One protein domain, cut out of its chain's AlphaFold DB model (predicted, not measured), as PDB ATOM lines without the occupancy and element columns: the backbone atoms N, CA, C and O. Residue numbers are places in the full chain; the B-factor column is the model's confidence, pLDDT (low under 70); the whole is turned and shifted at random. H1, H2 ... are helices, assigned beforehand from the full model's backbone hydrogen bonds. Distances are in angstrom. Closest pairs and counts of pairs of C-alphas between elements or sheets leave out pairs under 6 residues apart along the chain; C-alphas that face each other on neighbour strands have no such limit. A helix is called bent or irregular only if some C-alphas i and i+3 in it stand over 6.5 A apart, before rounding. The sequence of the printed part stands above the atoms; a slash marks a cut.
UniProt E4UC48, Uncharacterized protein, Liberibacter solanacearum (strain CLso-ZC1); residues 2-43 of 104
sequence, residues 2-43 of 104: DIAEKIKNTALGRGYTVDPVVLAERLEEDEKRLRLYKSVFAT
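This is residues 2 to 43 of the 104 residues of an uncharacterized protein of Liberibacter solanacearum (strain CLso-ZC1) (UniProt E4UC48). A short helix, H1, leads through a link into a long helix, H2, which folds back the opposite way past H1, so that the two make a loose, lopsided fold with one long arm. The later part of H2 and the printed end after it, residues 28 to 43, stick out free of the rest, and so do residues 10 to 15 at the far end of H1 and the start of the link. The printed part has 42 residues with two named helices, H1 then H2, and no named strand; the class is all helix. It is only just loose, close to extended, with a radius of gyration of the C-alphas of 13.4 A, and its C-alphas span 44 by 16 by 12 A, a rod.

H1, residues 3 to 12, and H2, residues 20 to 41, are close but not clearly touching, with 1 pair of C-alphas within 8 A. The closest C-alphas are those of Ala 4 and Leu 27, 7.4 A apart. The helices run opposite ways at a shallow tilt of 33 degrees, only just short of steep. Their centres are 16.8 A apart. In both H1 and H2 every O i to N i+4 pair is within hydrogen-bond range.

H1 begins at C-alpha 3, at (119.768, 132.814, 83.122), and measures 14.4 A from first to last C-alpha. H2 begins at C-alpha 20, at (133.186, 135.584, 78.778), and ends at C-alpha 41, at (106.964, 123.694, 66.134), 31.4 A away. Neither helix is bent.

The two C-alphas farthest apart are those of Gly 15 and Thr 43, 43.8 A. The printed part has no cut, and the link from H1 to H2, 7 residues, is short. The mean pLDDT of the printed part is 70.6; 17 residues are under 70, among them residues 2 to 5 and 15 to 18.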
ATOM      1  N   ASP A   2     119.024 137.549  84.076       69.00
ATOM      2  CA  ASP A   2     119.204 136.644  82.941       69.00
ATOM      3  C   ASP A   2     119.776 135.284  83.401       69.00
ATOM      4  O   ASP A   2     120.607 135.219  84.314       69.00
ATOM      5  N   ILE A   3     119.309 134.181  82.810       61.19
ATOM      6  CA  ILE A   3     119.768 132.814  83.122       61.19
ATOM      7  C   ILE A   3     121.282 132.706  82.898       61.19
ATOM      8  O   ILE A   3     121.987 132.091  83.704       61.19
ATOM      9  N   ALA A   4     121.786 133.390  81.869       55.94
ATOM     10  CA  ALA A   4     123.208 133.515  81.572       55.94
ATOM     11  C   ALA A   4     124.017 134.067  82.759       55.94
ATOM     12  O   ALA A   4     125.089 133.560  83.102       55.94
ATOM     13  N   GLU A   5     123.472 135.075  83.437       68.19
ATOM     14  CA  GLU A   5     124.108 135.761  84.558       68.19
ATOM     15  C   GLU A   5     124.184 134.858  85.800       68.19
ATOM     16  O   GLU A   5     125.211 134.799  86.483       68.19
ATOM     17  N   LYS A   6     123.131 134.069  86.054       72.75
ATOM     18  CA  LYS A   6     123.107 133.062  87.131       72.75
ATOM     19  C   LYS A   6     124.117 131.935  86.901       72.75
ATOM     20  O   LYS A   6     124.820 131.551  87.842       72.75
ATOM     21  N   ILE A   7     124.208 131.412  85.677       67.44
ATOM     22  CA  ILE A   7     125.136 130.324  85.329       67.44
ATOM     23  C   ILE A   7     126.585 130.805  85.463       67.44
ATOM     24  O   ILE A   7     127.394 130.146  86.121       67.44
ATOM     25  N   LYS A   8     126.891 131.996  84.932       68.44
ATOM     26  CA  LYS A   8     128.211 132.629  85.038       68.44
ATOM     27  C   LYS A   8     128.645 132.815  86.494       68.44
ATOM     28  O   LYS A   8     129.740 132.398  86.864       68.44
ATOM     29  N   ASN A   9     127.777 133.377  87.337       72.00
ATOM     30  CA  ASN A   9     128.088 133.619  88.750       72.00
ATOM     31  C   ASN A   9     128.306 132.316  89.536       72.00
ATOM     32  O   ASN A   9     129.175 132.249  90.403       72.00
ATOM     33  N   THR A  10     127.572 131.256  89.192       71.12
ATOM     34  CA  THR A  10     127.718 129.939  89.832       71.12
ATOM     35  C   THR A  10     129.018 129.240  89.417       71.12
ATOM     36  O   THR A  10     129.676 128.622  90.254       71.12
ATOM     37  N   ALA A  11     129.417 129.349  88.146       61.91
ATOM     38  CA  ALA A  11     130.668 128.782  87.642       61.91
ATOM     39  C   ALA A  11     131.901 129.500  88.221       61.91
ATOM     40  O   ALA A  11     132.834 128.839  88.685       61.91
ATOM     41  N   LEU A  12     131.858 130.836  88.287       67.19
ATOM     42  CA  LEU A  12     132.904 131.656  88.911       67.19
ATOM     43  C   LEU A  12     133.041 131.360  90.411       67.19
ATOM     44  O   LEU A  12     134.155 131.202  90.904       67.19
ATOM     45  N   GLY A  13     131.923 131.186  91.128       67.94
ATOM     46  CA  GLY A  13     131.922 130.799  92.546       67.94
ATOM     47  C   GLY A  13     132.507 129.408  92.833       67.94
ATOM     48  O   GLY A  13     132.840 129.114  93.978       67.94
ATOM     49  N   ARG A  14     132.663 128.557  91.809       71.69
ATOM     50  CA  ARG A  14     133.265 127.214  91.902       71.69
ATOM     51  C   ARG A  14     134.711 127.150  91.386       71.69
ATOM     52  O   ARG A  14     135.272 126.062  91.320       71.69
ATOM     53  N   GLY A  15     135.313 128.288  91.032       57.72
ATOM     54  CA  GLY A  15     136.705 128.364  90.575       57.72
ATOM     55  C   GLY A  15     136.925 127.987  89.106       57.72
ATOM     56  O   GLY A  15     138.070 127.839  88.687       57.72
ATOM     57  N   TYR A  16     135.858 127.844  88.312       59.97
ATOM     58  CA  TYR A  16     135.986 127.653  86.868       59.97
ATOM     59  C   TYR A  16     136.267 128.993  86.182       59.97
ATOM     60  O   TYR A  16     135.518 129.959  86.343       59.97
ATOM     61  N   THR A  17     137.323 129.046  85.374       63.69
ATOM     62  CA  THR A  17     137.567 130.164  84.458       63.69
ATOM     63  C   THR A  17     136.645 130.015  83.255       63.69
ATOM     64  O   THR A  17     136.850 129.138  82.415       63.69
ATOM     65  N   VAL A  18     135.608 130.845  83.186       63.66
ATOM     66  CA  VAL A  18     134.707 130.909  82.033       63.66
ATOM     67  C   VAL A  18     135.146 132.078  81.166       63.66
ATOM     68  O   VAL A  18     135.090 133.220  81.623       63.66
ATOM     69  N   ASP A  19     135.596 131.796  79.942       78.50
ATOM     70  CA  ASP A  19     135.883 132.843  78.963       78.50
ATOM     71  C   ASP A  19     134.564 133.561  78.622       78.50
ATOM     72  O   ASP A  19     133.638 132.932  78.097       78.50
ATOM     73  N   PRO A  20     134.430 134.855  78.963       73.44
ATOM     74  CA  PRO A  20     133.186 135.584  78.778       73.44
ATOM     75  C   PRO A  20     132.811 135.759  77.303       73.44
ATOM     76  O   PRO A  20     131.623 135.894  77.021       73.44
ATOM     77  N   VAL A  21     133.779 135.735  76.382       78.00
ATOM     78  CA  VAL A  21     133.535 135.846  74.937       78.00
ATOM     79  C   VAL A  21     132.956 134.536  74.415       78.00
ATOM     80  O   VAL A  21     131.874 134.534  73.838       78.00
ATOM     81  N   VAL A  22     133.600 133.409  74.732       77.38
ATOM     82  CA  VAL A  22     133.128 132.072  74.327       77.38
ATOM     83  C   VAL A  22     131.763 131.747  74.942       77.38
ATOM     84  O   VAL A  22     130.922 131.106  74.313       77.38
ATOM     85  N   LEU A  23     131.517 132.186  76.181       74.06
ATOM     86  CA  LEU A  23     130.208 132.038  76.814       74.06
ATOM     87  C   LEU A  23     129.134 132.848  76.075       74.06
ATOM     88  O   LEU A  23     128.047 132.327  75.849       74.06
ATOM     89  N   ALA A  24     129.429 134.100  75.715       75.06
ATOM     90  CA  ALA A  24     128.488 134.953  74.997       75.06
ATOM     91  C   ALA A  24     128.152 134.388  73.609       75.06
ATOM     92  O   ALA A  24     126.978 134.331  73.252       75.06
ATOM     93  N   GLU A  25     129.151 133.889  72.874       77.31
ATOM     94  CA  GLU A  25     128.954 133.239  71.571       77.31
ATOM     95  C   GLU A  25     128.043 132.009  71.683       77.31
ATOM     96  O   GLU A  25     127.068 131.892  70.943       77.31
ATOM     97  N   ARG A  26     128.292 131.125  72.662       73.75
ATOM     98  CA  ARG A  26     127.446 129.941  72.888       73.75
ATOM     99  C   ARG A  26     126.011 130.300  73.257       73.75
ATOM    100  O   ARG A  26     125.084 129.654  72.784       73.75
ATOM    101  N   LEU A  27     125.819 131.321  74.091       73.94
ATOM    102  CA  LEU A  27     124.480 131.782  74.460       73.94
ATOM    103  C   LEU A  27     123.732 132.357  73.253       73.94
ATOM    104  O   LEU A  27     122.546 132.084  73.084       73.94
ATOM    105  N   GLU A  28     124.415 133.099  72.380       77.56
ATOM    106  CA  GLU A  28     123.813 133.628  71.154       77.56
ATOM    107  C   GLU A  28     123.437 132.504  70.168       77.56
ATOM    108  O   GLU A  28     122.370 132.541  69.546       77.56
ATOM    109  N   GLU A  29     124.285 131.481  70.033       77.62
ATOM    110  CA  GLU A  29     123.996 130.274  69.248       77.62
ATOM    111  C   GLU A  29     122.800 129.498  69.813       77.62
ATOM    112  O   GLU A  29     121.911 129.089  69.056       77.62
ATOM    113  N   ASP A  30     122.736 129.347  71.137       70.81
ATOM    114  CA  ASP A  30     121.616 128.723  71.837       70.81
ATOM    115  C   ASP A  30     120.317 129.498  71.590       70.81
ATOM    116  O   ASP A  30     119.317 128.903  71.186       70.81
ATOM    117  N   GLU A  31     120.324 130.826  71.714       73.00
ATOM    118  CA  GLU A  31     119.155 131.666  71.435       73.00
ATOM    119  C   GLU A  31     118.697 131.612  69.970       73.00
ATOM    120  O   GLU A  31     117.492 131.597  69.684       73.00
ATOM    121  N   LYS A  32     119.632 131.615  69.011       75.38
ATOM    122  CA  LYS A  32     119.308 131.467  67.579       75.38
ATOM    123  C   LYS A  32     118.649 130.121  67.314       75.38
ATOM    124  O   LYS A  32     117.625 130.055  66.632       75.38
ATOM    125  N   ARG A  33     119.204 129.062  67.899       69.25
ATOM    126  CA  ARG A  33     118.683 127.702  67.803       69.25
ATOM    127  C   ARG A  33     117.290 127.591  68.432       69.25
ATOM    128  O   ARG A  33     116.382 127.066  67.792       69.25
ATOM    129  N   LEU A  34     117.073 128.189  69.604       67.69
ATOM    130  CA  LEU A  34     115.757 128.289  70.251       67.69
ATOM    131  C   LEU A  34     114.707 128.973  69.360       67.69
ATOM    132  O   LEU A  34     113.588 128.475  69.229       67.69
ATOM    133  N   ARG A  35     115.054 130.101  68.724       71.75
ATOM    134  CA  ARG A  35     114.145 130.823  67.813       71.75
ATOM    135  C   ARG A  35     113.752 129.991  66.596       71.75
ATOM    136  O   ARG A  35     112.582 129.996  66.215       71.75
ATOM    137  N   LEU A  36     114.702 129.258  66.017       71.00
ATOM    138  CA  LEU A  36     114.438 128.357  64.896       71.00
ATOM    139  C   LEU A  36     113.468 127.232  65.294       71.00
ATOM    140  O   LEU A  36     112.581 126.874  64.529       71.00
ATOM    141  N   TYR A  37     113.576 126.694  66.509       67.94
ATOM    142  CA  TYR A  37     112.654 125.648  66.958       67.94
ATOM    143  C   TYR A  37     111.246 126.158  67.217       67.94
ATOM    144  O   TYR A  37     110.285 125.474  66.864       67.94
ATOM    145  N   LYS A  38     111.107 127.380  67.748       67.12
ATOM    146  CA  LYS A  38     109.787 128.007  67.866       67.12
ATOM    147  C   LYS A  38     109.073 128.073  66.516       67.12
ATOM    148  O   LYS A  38     107.878 127.802  66.468       67.12
ATOM    149  N   SER A  39     109.787 128.360  65.425       70.56
ATOM    150  CA  SER A  39     109.180 128.371  64.089       70.56
ATOM    151  C   SER A  39     108.898 126.968  63.538       70.56
ATOM    152  O   SER A  39     107.856 126.771  62.918       70.56
ATOM    153  N   VAL A  40     109.753 125.972  63.804       71.69
ATOM    154  CA  VAL A  40     109.516 124.572  63.396       71.69
ATOM    155  C   VAL A  40     108.259 124.003  64.059       71.69
ATOM    156  O   VAL A  40     107.382 123.474  63.375       71.69
ATOM    157  N   PHE A  41     108.126 124.164  65.376       75.12
ATOM    158  CA  PHE A  41     106.964 123.694  66.134       75.12
ATOM    159  C   PHE A  41     105.698 124.533  65.911       75.12
ATOM    160  O   PHE A  41     104.615 124.104  66.294       75.12
ATOM    161  N   ALA A  42     105.798 125.702  65.269       75.12
ATOM    162  CA  ALA A  42     104.629 126.487  64.870       75.12
ATOM    163  C   ALA A  42     103.903 125.909  63.637       75.12
ATOM    164  O   ALA A  42     102.760 126.284  63.371       75.12
ATOM    165  N   THR A  43     104.539 125.002  62.888       82.12
ATOM    166  CA  THR A  43     103.902 124.277  61.773       82.12
ATOM    167  C   THR A  43     102.949 123.196  62.288       82.12
ATOM    168  O   THR A  43     103.150 122.684  63.381       82.12
TER     169      THR A  43